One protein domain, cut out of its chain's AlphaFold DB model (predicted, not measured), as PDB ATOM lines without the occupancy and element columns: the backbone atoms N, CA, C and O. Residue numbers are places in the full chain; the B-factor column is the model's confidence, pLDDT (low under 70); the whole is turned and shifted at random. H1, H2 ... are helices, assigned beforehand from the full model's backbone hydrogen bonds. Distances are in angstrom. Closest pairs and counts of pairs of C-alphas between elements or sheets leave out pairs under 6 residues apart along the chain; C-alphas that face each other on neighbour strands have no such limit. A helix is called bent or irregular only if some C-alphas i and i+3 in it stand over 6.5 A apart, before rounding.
ATOM      1  N   LEU A 433      64.285  25.289 -25.842       93.88
ATOM      2  CA  LEU A 433      63.748  25.251 -24.479       93.88
ATOM      3  C   LEU A 433      63.742  26.639 -23.808       93.88
ATOM      4  O   LEU A 433      62.847  26.935 -23.019       93.88
ATOM      5  N   VAL A 434      64.709  27.507 -24.125       95.00
ATOM      6  CA  VAL A 434      64.791  28.870 -23.573       95.00
ATOM      7  C   VAL A 434      63.666  29.754 -24.117       95.00
ATOM      8  O   VAL A 434      63.041  30.487 -23.350       95.00
ATOM      9  N   GLU A 435      63.360  29.657 -25.411       96.56
ATOM     10  CA  GLU A 435      62.253  30.389 -26.040       96.56
ATOM     11  C   GLU A 435      60.903  29.911 -25.501       96.56
ATOM     12  O   GLU A 435      60.113  30.734 -25.036       96.56
ATOM     13  N   LEU A 436      60.682  28.593 -25.437       95.44
ATOM     14  CA  LEU A 436      59.481  27.995 -24.845       95.44
ATOM     15  C   LEU A 436      59.285  28.434 -23.386       95.44
ATOM     16  O   LEU A 436      58.208  28.899 -23.011       95.44
ATOM     17  N   GLN A 437      60.339  28.375 -22.565       95.25
ATOM     18  CA  GLN A 437      60.290  28.882 -21.193       95.25
ATOM     19  C   GLN A 437      59.949  30.376 -21.127       95.25
ATOM     20  O   GLN A 437      59.241  30.797 -20.215       95.25
ATOM     21  N   ASN A 438      60.464  31.197 -22.043       96.88
ATOM     22  CA  ASN A 438      60.227  32.639 -22.033       96.88
ATOM     23  C   ASN A 438      58.810  32.995 -22.510       96.88
ATOM     24  O   ASN A 438      58.190  33.881 -21.921       96.88
ATOM     25  N   ILE A 439      58.255  32.250 -23.470       96.19
ATOM     26  CA  ILE A 439      56.837  32.319 -23.859       96.19
ATOM     27  C   ILE A 439      55.947  31.961 -22.659       96.19
ATOM     28  O   ILE A 439      55.062  32.737 -22.300       96.19
ATOM     29  N   VAL A 440      56.224  30.847 -21.973       96.19
ATOM     30  CA  VAL A 440      55.462  30.413 -20.786       96.19
ATOM     31  C   VAL A 440      55.550  31.436 -19.646       96.19
ATOM     32  O   VAL A 440      54.519  31.794 -19.076       96.19
ATOM     33  N   LYS A 441      56.739  31.988 -19.352       96.38
ATOM     34  CA  LYS A 441      56.912  33.085 -18.377       96.38
ATOM     35  C   LYS A 441      56.096  34.323 -18.773       96.38
ATOM     36  O   LYS A 441      55.451  34.926 -17.918       96.38
ATOM     37  N   HIS A 442      56.085  34.696 -20.056       93.38
ATOM     38  CA  HIS A 442      55.325  35.851 -20.541       93.38
ATOM     39  C   HIS A 442      53.808  35.632 -20.430       93.38
ATOM     40  O   HIS A 442      53.097  36.529 -19.972       93.38
ATOM     41  N   LEU A 443      53.302  34.443 -20.779       93.19
ATOM     42  CA  LEU A 443      51.896  34.067 -20.581       93.19
ATOM     43  C   LEU A 443      51.514  34.108 -19.096       93.19
ATOM     44  O   LEU A 443      50.516  34.733 -18.738       93.19
ATOM     45  N   GLN A 444      52.349  33.531 -18.228       94.44
ATOM     46  CA  GLN A 444      52.142  33.528 -16.781       94.44
ATOM     47  C   GLN A 444      52.060  34.954 -16.202       94.44
ATOM     48  O   GLN A 444      51.164  35.252 -15.411       94.44
ATOM     49  N   LEU A 445      52.953  35.856 -16.627       91.94
ATOM     50  CA  LEU A 445      52.952  37.267 -16.219       91.94
ATOM     51  C   LEU A 445      51.777  38.064 -16.807       91.94
ATOM     52  O   LEU A 445      51.260  38.961 -16.143       91.94
ATOM     53  N   THR A 446      51.341  37.738 -18.027       90.00
ATOM     54  CA  THR A 446      50.218  38.410 -18.704       90.00
ATOM     55  C   THR A 446      48.885  38.060 -18.042       90.00
ATOM     56  O   THR A 446      48.099  38.957 -17.741       90.00
ATOM     57  N   LEU A 447      48.656  36.772 -17.765       91.00
ATOM     58  CA  LEU A 447      47.443  36.265 -17.113       91.00
ATOM     59  C   LEU A 447      47.467  36.414 -15.578       91.00
ATOM     60  O   LEU A 447      46.426  36.287 -14.941       91.00
ATOM     61  N   GLN A 448      48.630  36.697 -14.979       92.19
ATOM     62  CA  GLN A 448      48.836  36.878 -13.529       92.19
ATOM     63  C   GLN A 448      48.429  35.657 -12.675       92.19
ATOM     64  O   GLN A 448      48.014  35.788 -11.523       92.19
ATOM     65  N   VAL A 449      48.596  34.449 -13.224       94.44
ATOM     66  CA  VAL A 449      48.277  33.162 -12.575       94.44
ATOM     67  C   VAL A 449      49.541  32.372 -12.205       94.44
ATOM     68  O   VAL A 449      50.592  32.573 -12.809       94.44
ATOM     69  N   PRO A 450      49.499  31.444 -11.230       95.69
ATOM     70  CA  PRO A 450      50.592  30.495 -11.022       95.69
ATOM     71  C   PRO A 450      50.653  29.468 -12.166       95.69
ATOM     72  O   PRO A 450      49.615  29.030 -12.662       95.69
ATOM     73  N   LEU A 451      51.862  29.029 -12.538       94.00
ATOM     74  CA  LEU A 451      52.094  28.077 -13.637       94.00
ATOM     75  C   LEU A 451      51.248  26.792 -13.530       94.00
ATOM     76  O   LEU A 451      50.703  26.331 -14.527       94.00
ATOM     77  N   SER A 452      51.052  26.266 -12.318       95.75
ATOM     78  CA  SER A 452      50.221  25.079 -12.048       95.75
ATOM     79  C   SER A 452      48.724  25.251 -12.342       95.75
ATOM     80  O   SER A 452      47.982  24.274 -12.291       95.75
ATOM     81  N   LYS A 453      48.266  26.471 -12.648       96.38
ATOM     82  CA  LYS A 453      46.897  26.785 -13.089       96.38
ATOM     83  C   LYS A 453      46.854  27.413 -14.488       96.38
ATOM     84  O   LYS A 453      45.787  27.843 -14.915       96.38
ATOM     85  N   LEU A 454      47.985  27.484 -15.201       94.19
ATOM     86  CA  LEU A 454      48.087  28.221 -16.464       94.19
ATOM     87  C   LEU A 454      47.170  27.649 -17.558       94.19
ATOM     88  O   LEU A 454      46.537  28.425 -18.267       94.19
ATOM     89  N   GLN A 455      47.047  26.320 -17.650       92.31
ATOM     90  CA  GLN A 455      46.150  25.656 -18.608       92.31
ATOM     91  C   GLN A 455      44.685  26.046 -18.362       92.31
ATOM     92  O   GLN A 455      44.089  26.701 -19.206       92.31
ATOM     93  N   MET A 456      44.168  25.806 -17.151       94.31
ATOM     94  CA  MET A 456      42.815  26.221 -16.745       94.31
ATOM     95  C   MET A 456      42.559  27.725 -16.969       94.31
ATOM     96  O   MET A 456      41.470  28.120 -17.372       94.31
ATOM     97  N   ALA A 457      43.556  28.581 -16.724       94.31
ATOM     98  CA  ALA A 457      43.449  30.016 -16.986       94.31
ATOM     99  C   ALA A 457      43.387  30.349 -18.488       94.31
ATOM    100  O   ALA A 457      42.722  31.309 -18.870       94.31
ATOM    101  N   THR A 458      44.053  29.558 -19.331       92.38
ATOM    102  CA  THR A 458      44.012  29.675 -20.796       92.38
ATOM    103  C   THR A 458      42.651  29.235 -21.328       92.38
ATOM    104  O   THR A 458      42.065  29.946 -22.139       92.38
ATOM    105  N   ASP A 459      42.103  28.135 -20.806       91.50
ATOM    106  CA  ASP A 459      40.771  27.632 -21.163       91.50
ATOM    107  C   ASP A 459      39.672  28.647 -20.788       91.50
ATOM    108  O   ASP A 459      38.809  28.974 -21.603       91.50
ATOM    109  N   MET A 460      39.749  29.239 -19.588       93.81
ATOM    110  CA  MET A 460      38.841  30.320 -19.178       93.81
ATOM    111  C   MET A 460      39.010  31.585 -20.033       93.81
ATOM    112  O   MET A 460      38.018  32.175 -20.455       93.81
ATOM    113  N   ALA A 461      40.247  31.990 -20.344       92.94
ATOM    114  CA  ALA A 461      40.499  33.140 -21.214       92.94
ATOM    115  C   ALA A 461      39.971  32.919 -22.645       92.94
ATOM    116  O   ALA A 461      39.496  33.865 -23.273       92.94
ATOM    117  N   LEU A 462      40.001  31.678 -23.145       91.94
ATOM    118  CA  LEU A 462      39.421  31.298 -24.432       91.94
ATOM    119  C   LEU A 462      37.895  31.471 -24.435       91.94
ATOM    120  O   LEU A 462      37.362  32.030 -25.394       91.94
ATOM    121  N   ILE A 463      37.208  31.056 -23.363       92.88
ATOM    122  CA  ILE A 463      35.757  31.254 -23.182       92.88
ATOM    123  C   ILE A 463      35.422  32.750 -23.168       92.88
ATOM    124  O   ILE A 463      34.598  33.202 -23.967       92.88
ATOM    125  N   THR A 464      36.104  33.539 -22.330       94.00
ATOM    126  CA  THR A 464      35.857  34.984 -22.238       94.00
ATOM    127  C   THR A 464      36.115  35.699 -23.564       94.00
ATOM    128  O   THR A 464      35.307  36.532 -23.975       94.00
ATOM    129  N   TYR A 465      37.190  35.355 -24.280       92.50
ATOM    130  CA  TYR A 465      37.550  36.014 -25.537       92.50
ATOM    131  C   TYR A 465      36.678  35.594 -26.734       92.50
ATOM    132  O   TYR A 465      36.269  36.455 -27.514       92.50
ATOM    133  N   LYS A 466      36.386  34.294 -26.907       91.81
ATOM    134  CA  LYS A 466      35.616  33.793 -28.064       91.81
ATOM    135  C   LYS A 466      34.098  33.868 -27.888       91.81
ATOM    136  O   LYS A 466      33.407  33.934 -28.901       91.81
ATOM    137  N   LEU A 467      33.575  33.836 -26.659       93.69
ATOM    138  CA  LEU A 467      32.130  33.765 -26.399       93.69
ATOM    139  C   LEU A 467      31.613  35.005 -25.661       93.69
ATOM    140  O   LEU A 467      30.801  35.750 -26.208       93.69
ATOM    141  N   GLU A 468      32.092  35.258 -24.441       94.25
ATOM    142  CA  GLU A 468      31.515  36.294 -23.570       94.25
ATOM    143  C   GLU A 468      31.712  37.707 -24.144       94.25
ATOM    144  O   GLU A 468      30.769  38.493 -24.230       94.25
ATOM    145  N   GLN A 469      32.927  38.026 -24.595       91.56
ATOM    146  CA  GLN A 469      33.284  39.339 -25.130       91.56
ATOM    147  C   GLN A 469      32.474  39.712 -26.394       91.56
ATOM    148  O   GLN A 469      31.910  40.811 -26.409       91.56
ATOM    149  N   PRO A 470      32.326  38.849 -27.425       91.88
ATOM    150  CA  PRO A 470      31.401  39.097 -28.534       91.88
ATOM    151  C   PRO A 470      29.943  39.301 -28.100       91.88
ATOM    152  O   PRO A 470      29.287  40.204 -28.620       91.88
ATOM    153  N   ILE A 471      29.447  38.524 -27.127       93.81
ATOM    154  CA  ILE A 471      28.077  38.662 -26.602       93.81
ATOM    155  C   ILE A 471      27.886  40.032 -25.936       93.81
ATOM    156  O   ILE A 471      26.929  40.738 -26.256       93.81
ATOM    157  N   PHE A 472      28.811  40.457 -25.067       91.00
ATOM    158  CA  PHE A 472      28.732  41.765 -24.408       91.00
ATOM    159  C   PHE A 472      28.839  42.931 -25.402       91.00
ATOM    160  O   PHE A 472      28.051  43.873 -25.323       91.00
ATOM    161  N   VAL A 473      29.758  42.868 -26.373       89.94
ATOM    162  CA  VAL A 473      29.892  43.910 -27.411       89.94
ATOM    163  C   VAL A 473      28.643  43.974 -28.298       89.94
ATOM    164  O   VAL A 473      28.172  45.071 -28.603       89.94
ATOM    165  N   GLY A 474      28.064  42.826 -28.664       91.88
ATOM    166  CA  GLY A 474      26.806  42.750 -29.411       91.88
ATOM    167  C   GLY A 474      25.626  43.347 -28.641       91.88
ATOM    168  O   GLY A 474      24.899  44.179 -29.182       91.88
ATOM    169  N   LEU A 475      25.473  42.996 -27.359       90.44
ATOM    170  CA  LEU A 475      24.439  43.549 -26.478       90.44
ATOM    171  C   LEU A 475      24.537  45.079 -26.380       90.44
ATOM    172  O   LEU A 475      23.539  45.773 -26.572       90.44
ATOM    173  N   ILE A 476      25.739  45.611 -26.142       89.44
ATOM    174  CA  ILE A 476      25.965  47.059 -26.050       89.44
ATOM    175  C   ILE A 476      25.649  47.745 -27.389       89.44
ATOM    176  O   ILE A 476      24.931  48.743 -27.407       89.44
ATOM    177  N   ASN A 477      26.111  47.201 -28.519       90.50
ATOM    178  CA  ASN A 477      25.838  47.778 -29.840       90.50
ATOM    179  C   ASN A 477      24.351  47.743 -30.227       90.50
ATOM    180  O   ASN A 477      23.889  48.653 -30.918       90.50
ATOM    181  N   ASN A 478      23.592  46.756 -29.746       89.50
ATOM    182  CA  ASN A 478      22.141  46.703 -29.912       89.50
ATOM    183  C   ASN A 478      21.425  47.766 -29.060       89.50
ATOM    184  O   ASN A 478      20.531  48.443 -29.567       89.50
ATOM    185  N   LEU A 479      21.841  47.968 -27.804       86.00
ATOM    186  CA  LEU A 479      21.291  49.018 -26.933       86.00
ATOM    187  C   LEU A 479      21.566  50.425 -27.485       86.00
ATOM    188  O   LEU A 479      20.657  51.249 -27.555       86.00
ATOM    189  N   LEU A 480      22.795  50.681 -27.948       86.69
ATOM    190  CA  LEU A 480      23.168  51.947 -28.590       86.69
ATOM    191  C   LEU A 480      22.321  52.216 -29.840       86.69
ATOM    192  O   LEU A 480      21.778  53.310 -29.984       86.69
ATOM    193  N   LEU A 481      22.134  51.206 -30.698       87.88
ATOM    194  CA  LEU A 481      21.302  51.315 -31.898       87.88
ATOM    195  C   LEU A 481      19.832  51.632 -31.559       87.88
ATOM    196  O   LEU A 481      19.226  52.487 -32.203       87.88
ATOM    197  N   GLN A 482      19.268  51.010 -30.516       83.69
ATOM    198  CA  GLN A 482      17.903  51.294 -30.042       83.69
ATOM    199  C   GLN A 482      17.724  52.703 -29.450       83.69
ATOM    200  O   GLN A 482      16.596  53.204 -29.409       83.69
ATOM    201  N   ALA A 483      18.812  53.338 -29.010       82.31
ATOM    202  CA  ALA A 483      18.859  54.731 -28.567       82.31
ATOM    203  C   ALA A 483      19.343  55.708 -29.659       82.31
ATOM    204  O   ALA A 483      19.575  56.877 -29.366       82.31
ATOM    205  N   GLN A 484      19.485  55.246 -30.910       82.62
ATOM    206  CA  GLN A 484      19.978  56.027 -32.057       82.62
ATOM    207  C   GLN A 484      21.408  56.586 -31.874       82.62
ATOM    208  O   GLN A 484      21.812  57.538 -32.543       82.62
ATOM    209  N   LEU A 485      22.198  55.969 -30.991       83.62
ATOM    210  CA  LEU A 485      23.591  56.317 -30.718       83.62
ATOM    211  C   LEU A 485      24.551  55.564 -31.654       83.62
ATOM    212  O   LEU A 485      24.247  54.491 -32.179       83.62
ATOM    213  N   LYS A 486      25.756  56.115 -31.840       85.56
ATOM    214  CA  LYS A 486      26.803  55.485 -32.657       85.56
ATOM    215  C   LYS A 486      27.282  54.177 -32.011       85.56
ATOM    216  O   LYS A 486      27.689  54.172 -30.853       85.56
ATOM    217  N   GLN A 487      27.307  53.095 -32.790       87.44
ATOM    218  CA  GLN A 487      27.860  51.804 -32.370       87.44
ATOM    219  C   GLN A 487      29.368  51.867 -32.066       87.44
ATOM    220  O   GLN A 487      30.126  52.649 -32.651       87.44
ATOM    221  N   ILE A 488      29.811  50.987 -31.169       86.44
ATOM    222  CA  ILE A 488      31.198  50.835 -30.740       86.44
ATOM    223  C   ILE A 488      31.982  50.003 -31.754       86.44
ATOM    224  O   ILE A 488      31.778  48.795 -31.901       86.44
ATOM    225  N   SER A 489      32.976  50.645 -32.367       89.44
ATOM    226  CA  SER A 489      34.092  49.969 -33.030       89.44
ATOM    227  C   SER A 489      35.058  49.450 -31.960       89.44
ATOM    228  O   SER A 489      36.006  50.130 -31.565       89.44
ATOM    229  N   TYR A 490      34.778  48.255 -31.427       86.75
ATOM    230  CA  TYR A 490      35.543  47.690 -30.306       86.75
ATOM    231  C   TYR A 490      37.038  47.582 -30.639       86.75
ATOM    232  O   TYR A 490      37.879  47.957 -29.824       86.75
ATOM    233  N   LYS A 491      37.360  47.182 -31.879       90.00
ATOM    234  CA  LYS A 491      38.733  47.087 -32.388       90.00
ATOM    235  C   LYS A 491      39.503  48.404 -32.240       90.00
ATOM    236  O   LYS A 491      40.562  48.404 -31.631       90.00
ATOM    237  N   GLU A 492      38.954  49.533 -32.695       91.44
ATOM    238  CA  GLU A 492      39.624  50.840 -32.571       91.44
ATOM    239  C   GLU A 492      39.899  51.243 -31.116       91.44
ATOM    240  O   GLU A 492      40.882  51.935 -30.838       91.44
ATOM    241  N   LEU A 493      39.020  50.865 -30.184       91.12
ATOM    242  CA  LEU A 493      39.196  51.158 -28.760       91.12
ATOM    243  C   LEU A 493      40.270  50.256 -28.137       91.12
ATOM    244  O   LEU A 493      41.095  50.750 -27.366       91.12
ATOM    245  N   SER A 494      40.307  48.975 -28.518       91.00
ATOM    246  CA  SER A 494      41.364  48.037 -28.129       91.00
ATOM    247  C   SER A 494      42.725  48.410 -28.714       91.00
ATOM    248  O   SER A 494      43.705  48.400 -27.976       91.00
ATOM    249  N   ASP A 495      42.804  48.817 -29.983       93.31
ATOM    250  CA  ASP A 495      44.051  49.246 -30.632       93.31
ATOM    251  C   ASP A 495      44.643  50.480 -29.917       93.31
ATOM    252  O   ASP A 495      45.840  50.532 -29.619       93.31
ATOM    253  N   LYS A 496      43.792  51.446 -29.531       92.88
ATOM    254  CA  LYS A 496      44.183  52.613 -28.711       92.88
ATOM    255  C   LYS A 496      44.668  52.206 -27.314       92.88
ATOM    256  O   LYS A 496      45.685  52.724 -26.846       92.88
ATOM    257  N   ALA A 497      43.984  51.271 -26.654       92.69
ATOM    258  CA  ALA A 497      44.394  50.753 -25.348       92.69
ATOM    259  C   ALA A 497      45.707  49.950 -25.417       92.69
ATOM    260  O   ALA A 497      46.563  50.083 -24.542       92.69
ATOM    261  N   TYR A 498      45.912  49.177 -26.483       93.75
ATOM    262  CA  TYR A 498      47.134  48.418 -26.730       93.75
ATOM    263  C   TYR A 498      48.327  49.336 -27.030       93.75
ATOM    264  O   TYR A 498      49.405  49.140 -26.472       93.75
ATOM    265  N   PHE A 499      48.139  50.405 -27.811       93.75
ATOM    266  CA  PHE A 499      49.173  51.426 -28.028       93.75
ATOM    267  C   PHE A 499      49.548  52.170 -26.731       93.75
ATOM    268  O   PHE A 499      50.721  52.472 -26.501       93.75
ATOM    269  N   ASN A 500      48.579  52.411 -25.839       92.38
ATOM    270  CA  ASN A 500      48.840  52.911 -24.487       92.38
ATOM    271  C   ASN A 500      49.659  51.887 -23.667       92.38
ATOM    272  O   ASN A 500      50.715  52.215 -23.122       92.38
ATOM    273  N   TYR A 501      49.254  50.610 -23.673       92.88
ATOM    274  CA  TYR A 501      49.992  49.525 -23.020       92.88
ATOM    275  C   TYR A 501      51.434  49.372 -23.535       92.88
ATOM    276  O   TYR A 501      52.348  49.215 -22.729       92.88
ATOM    277  N   GLN A 502      51.680  49.474 -24.845       93.06
ATOM    278  CA  GLN A 502      53.032  49.399 -25.411       93.06
ATOM    279  C   GLN A 502      53.964  50.500 -24.878       93.06
ATOM    280  O   GLN A 502      55.157  50.240 -24.702       93.06
ATOM    281  N   LYS A 503      53.431  51.699 -24.597       91.81
ATOM    282  CA  LYS A 503      54.181  52.831 -24.027       91.81
ATOM    283  C   LYS A 503      54.404  52.698 -22.522       91.81
ATOM    284  O   LYS A 503      55.498  52.972 -22.043       91.81
ATOM    285  N   VAL A 504      53.374  52.299 -21.774       90.44
ATOM    286  CA  VAL A 504      53.381  52.339 -20.297       90.44
ATOM    287  C   VAL A 504      53.786  50.999 -19.660       90.44
ATOM    288  O   VAL A 504      54.159  50.958 -18.489       90.44
ATOM    289  N   ARG A 505      53.716  49.896 -20.421       87.31
ATOM    290  CA  ARG A 505      54.080  48.514 -20.039       87.31
ATOM    291  C   ARG A 505      53.476  48.036 -18.712       87.31
ATOM    292  O   ARG A 505      54.040  47.199 -18.016       87.31
ATOM    293  N   SER A 506      52.299  48.556 -18.362       87.94
ATOM    294  CA  SER A 506      51.596  48.222 -17.125       87.94
ATOM    295  C   SER A 506      50.088  48.299 -17.327       87.94
ATOM    296  O   SER A 506      49.541  49.389 -17.494       87.94
ATOM    297  N   LEU A 507      49.404  47.150 -17.279       86.38
ATOM    298  CA  LEU A 507      47.947  47.057 -17.453       86.38
ATOM    299  C   LEU A 507      47.184  47.956 -16.463       86.38
ATOM    300  O   LEU A 507      46.219  48.608 -16.844       86.38
ATOM    301  N   LYS A 508      47.686  48.093 -15.224       87.62
ATOM    302  CA  LYS A 508      47.109  48.954 -14.171       87.62
ATOM    303  C   LYS A 508      47.103  50.458 -14.500       87.62
ATOM    304  O   LYS A 508      46.515  51.227 -13.749       87.62
ATOM    305  N   LYS A 509      47.789  50.886 -15.565       89.75
ATOM    306  CA  LYS A 509      47.893  52.289 -16.005       89.75
ATOM    307  C   LYS A 509      47.292  52.537 -17.396       89.75
ATOM    308  O   LYS A 509      47.359  53.658 -17.897       89.75
ATOM    309  N   VAL A 510      46.719  51.515 -18.036       90.12
ATOM    310  CA  VAL A 510      46.038  51.666 -19.326       90.12
ATOM    311  C   VAL A 510      44.663  52.276 -19.071       90.12
ATOM    312  O   VAL A 510      43.758  51.565 -18.643       90.12
ATOM    313  N   ASN A 511      44.473  53.570 -19.360       87.12
ATOM    314  CA  ASN A 511      43.106  54.064 -19.542       87.12
ATOM    315  C   ASN A 511      42.560  53.461 -20.843       87.12
ATOM    316  O   ASN A 511      43.128  53.690 -21.918       87.12
ATOM    317  N   HIS A 512      41.504  52.656 -20.732       90.00
ATOM    318  CA  HIS A 512      40.871  51.983 -21.859       90.00
ATOM    319  C   HIS A 512      39.657  52.814 -22.306       90.00
ATOM    320  O   HIS A 512      38.677  52.878 -21.564       90.00
ATOM    321  N   PRO A 513      39.652  53.417 -23.513       89.25
ATOM    322  CA  PRO A 513      38.683  54.460 -23.882       89.25
ATOM    323  C   PRO A 513      37.217  53.991 -23.929       89.25
ATOM    324  O   PRO A 513      36.304  54.806 -23.860       89.25
ATOM    325  N   LEU A 514      36.984  52.674 -23.981       89.38
ATOM    326  CA  LEU A 514      35.665  52.068 -23.757       89.38
ATOM    327  C   LEU A 514      35.054  52.438 -22.395       89.38
ATOM    328  O   LEU A 514      33.844  52.603 -22.314       89.38
ATOM    329  N   GLN A 515      35.854  52.571 -21.330       88.56
ATOM    330  CA  GLN A 515      35.330  52.843 -19.989       88.56
ATOM    331  C   GLN A 515      34.646  54.212 -19.919       88.56
ATOM    332  O   GLN A 515      33.599  54.335 -19.289       88.56
ATOM    333  N   ASP A 516      35.222  55.224 -20.564       87.62
ATOM    334  CA  ASP A 516      34.652  56.571 -20.597       87.62
ATOM    335  C   ASP A 516      33.473  56.628 -21.584       87.62
ATOM    336  O   ASP A 516      32.379  57.029 -21.194       87.62
ATOM    337  N   PHE A 517      33.617  56.040 -22.781       86.94
ATOM    338  CA  PHE A 517      32.522  55.921 -23.757       86.94
ATOM    339  C   PHE A 517      31.260  55.251 -23.177       86.94
ATOM    340  O   PHE A 517      30.140  55.665 -23.483       86.94
ATOM    341  N   LEU A 518      31.412  54.214 -22.342       86.75
ATOM    342  CA  LEU A 518      30.280  53.534 -21.703       86.75
ATOM    343  C   LEU A 518      29.612  54.377 -20.607       86.75
ATOM    344  O   LEU A 518      28.396  54.279 -20.461       86.75
ATOM    345  N   LYS A 519      30.354  55.222 -19.872       87.25
ATOM    346  CA  LYS A 519      29.759  56.180 -18.916       87.25
ATOM    347  C   LYS A 519      28.912  57.211 -19.657       87.25
ATOM    348  O   LYS A 519      27.758  57.419 -19.296       87.25
ATOM    349  N   ASP A 520      29.468  57.804 -20.712       85.38
ATOM    350  CA  ASP A 520      28.781  58.816 -21.519       85.38
ATOM    351  C   ASP A 520      27.516  58.217 -22.156       85.38
ATOM    352  O   ASP A 520      26.416  58.758 -22.030       85.38
ATOM    353  N   SER A 521      27.647  57.023 -22.744       83.69
ATOM    354  CA  SER A 521      26.522  56.265 -23.306       83.69
ATOM    355  C   SER A 521      25.449  55.938 -22.268       83.69
ATOM    356  O   SER A 521      24.265  56.017 -22.583       83.69
ATOM    357  N   TYR A 522      25.827  55.589 -21.034       86.75
ATOM    358  CA  TYR A 522      24.881  55.268 -19.962       86.75
ATOM    359  C   TYR A 522      23.964  56.454 -19.629       86.75
ATOM    360  O   TYR A 522      22.753  56.265 -19.518       86.75
ATOM    361  N   TYR A 523      24.494  57.680 -19.559       84.19
ATOM    362  CA  TYR A 523      23.674  58.877 -19.324       84.19
ATOM    363  C   TYR A 523      22.712  59.197 -20.478       84.19
ATOM    364  O   TYR A 523      21.636  59.737 -20.233       84.19
ATOM    365  N   HIS A 524      23.051  58.831 -21.718       79.50
ATOM    366  CA  HIS A 524      22.143  58.950 -22.865       79.50
ATOM    367  C   HIS A 524      21.134  57.793 -22.970       79.50
ATOM    368  O   HIS A 524      20.025  57.989 -23.463       79.50
ATOM    369  N   LEU A 525      21.487  56.598 -22.485       79.81
ATOM    370  CA  LEU A 525      20.608  55.427 -22.443       79.81
ATOM    371  C   LEU A 525      19.566  55.515 -21.321       79.81
ATOM    372  O   LEU A 525      18.431  55.089 -21.524       79.81
ATOM    373  N   LEU A 526      19.923  56.083 -20.161       80.50
ATOM    374  CA  LEU A 526      19.058  56.119 -18.978       80.50
ATOM    375  C   LEU A 526      17.653  56.696 -19.274       80.50
ATOM    376  O   LEU A 526      16.688  55.990 -18.983       80.50
ATOM    377  N   PRO A 527      17.485  57.867 -19.934       76.81
ATOM    378  CA  PRO A 527      16.159  58.415 -20.234       76.81
ATOM    379  C   PRO A 527      15.381  57.586 -21.266       76.81
ATOM    380  O   PRO A 527      14.157  57.523 -21.220       76.81
ATOM    381  N   VAL A 528      16.077  56.936 -22.207       70.50
ATOM    382  CA  VAL A 528      15.452  56.086 -23.237       70.50
ATOM    383  C   VAL A 528      14.903  54.795 -22.626       70.50
ATOM    384  O   VAL A 528      13.898  54.272 -23.106       70.50
ATOM    385  N   ILE A 529      15.539  54.302 -21.560       69.38
ATOM    386  CA  ILE A 529      15.094  53.140 -20.786       69.38
ATOM    387  C   ILE A 529      13.943  53.534 -19.846       69.38
ATOM    388  O   ILE A 529      12.908  52.874 -19.858       69.38
ATOM    389  N   THR A 530      14.063  54.634 -19.088       74.00
ATOM    390  CA  THR A 530      13.015  55.069 -18.138       74.00
ATOM    391  C   THR A 530      11.751  55.625 -18.794       74.00
ATOM    392  O   THR A 530      10.748  55.765 -18.111       74.00
ATOM    393  N   ASN A 531      11.780  55.944 -20.094       65.94
ATOM    394  CA  ASN A 531      10.601  56.372 -20.859       65.94
ATOM    395  C   ASN A 531       9.961  55.227 -21.679       65.94
ATOM    396  O   ASN A 531       9.096  55.484 -22.517       65.94
ATOM    397  N   LYS A 532      10.419  53.978 -21.497       58.31
ATOM    398  CA  LYS A 532       9.887  52.761 -22.149       58.31
ATOM    399  C   LYS A 532       9.488  51.656 -21.157       58.31
ATOM    400  O   LYS A 532       9.031  50.601 -21.596       58.31
TER     401      LYS A 532
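AT A GLANCE: This is residues 433 to 532 of the 533 residues of an uncharacterized protein of Tetrapisispora blattae (strain ATCC 34711 / CBS 6284 / DSM 70876 / NBRC 10599 / NRRL Y-10934 / UCD 77-7) (UniProt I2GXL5). The long helix H2 is one arm of a loose, open V, and H3 and H4, set roughly one after the other with their first turns near each other, make the second; the arms come together where the end of H2 meets H4. H1 makes a corner with the start of H2, and its residues 433 to 439 stick out. The printed part has 100 residues with four named helices, H1 to H4 in chain order, and no named strand: all helix. It is loose, with a radius of gyration of the C-alphas of 17.7 A, and spans 60 by 29 by 18 A.

HOW THE PARTS SIT: Start at H2, residues 451 to 482, which has a kink of 31 degrees near residue 463 and is irregular, C-alphas 452 and 455 being 7.7 A apart. H1, residues 433 to 447, only just touches it, with 3 pairs of C-alphas within 8 A and only at the corner; the closest C-alphas are those of Gln 444 and Leu 451, 6.3 A. H4, residues 514 to 530, has a kink of 37 degrees near residue 524 and is only just irregular, C-alphas 524 and 527 being 6.6 A apart. With residues 521 to 525 it only just touches residues 479 to 480 of H2, with 3 pairs within 8 A; the closest C-alphas are those of Leu 480 and Leu 525, 7.5 A, at a steep tilt of 45 degrees, the same way. H3, residues 490 to 504, is close to H4 but not clearly touching, the closest C-alphas being those of Leu 493 and Leu 514, 6.2 A. H1 is apart from H3 and H4. Every O i to N i+4 pair is within hydrogen-bond range in H1 and H3, against 24 of 28 in H2 and 11 of 13 in H4.

IN THESE COORDINATES: Find C-alpha 451 at (52.094, 28.077, -13.637); from there H2 runs 44.5 A to C-alpha 482 at (17.903, 51.294, -30.042). H1 and H3 each measure 21.0 A, and H4 runs 23.5 A to C-alpha 530 at (13.015, 55.069, -18.138).

THE WHOLE: The C-alphas farthest apart, those of Leu 433 and Asn 531, are 61.7 A apart. The printed part has no cut, and no link is long. Look for pLDDT under 70 at residue 529 and residues 531 to 532.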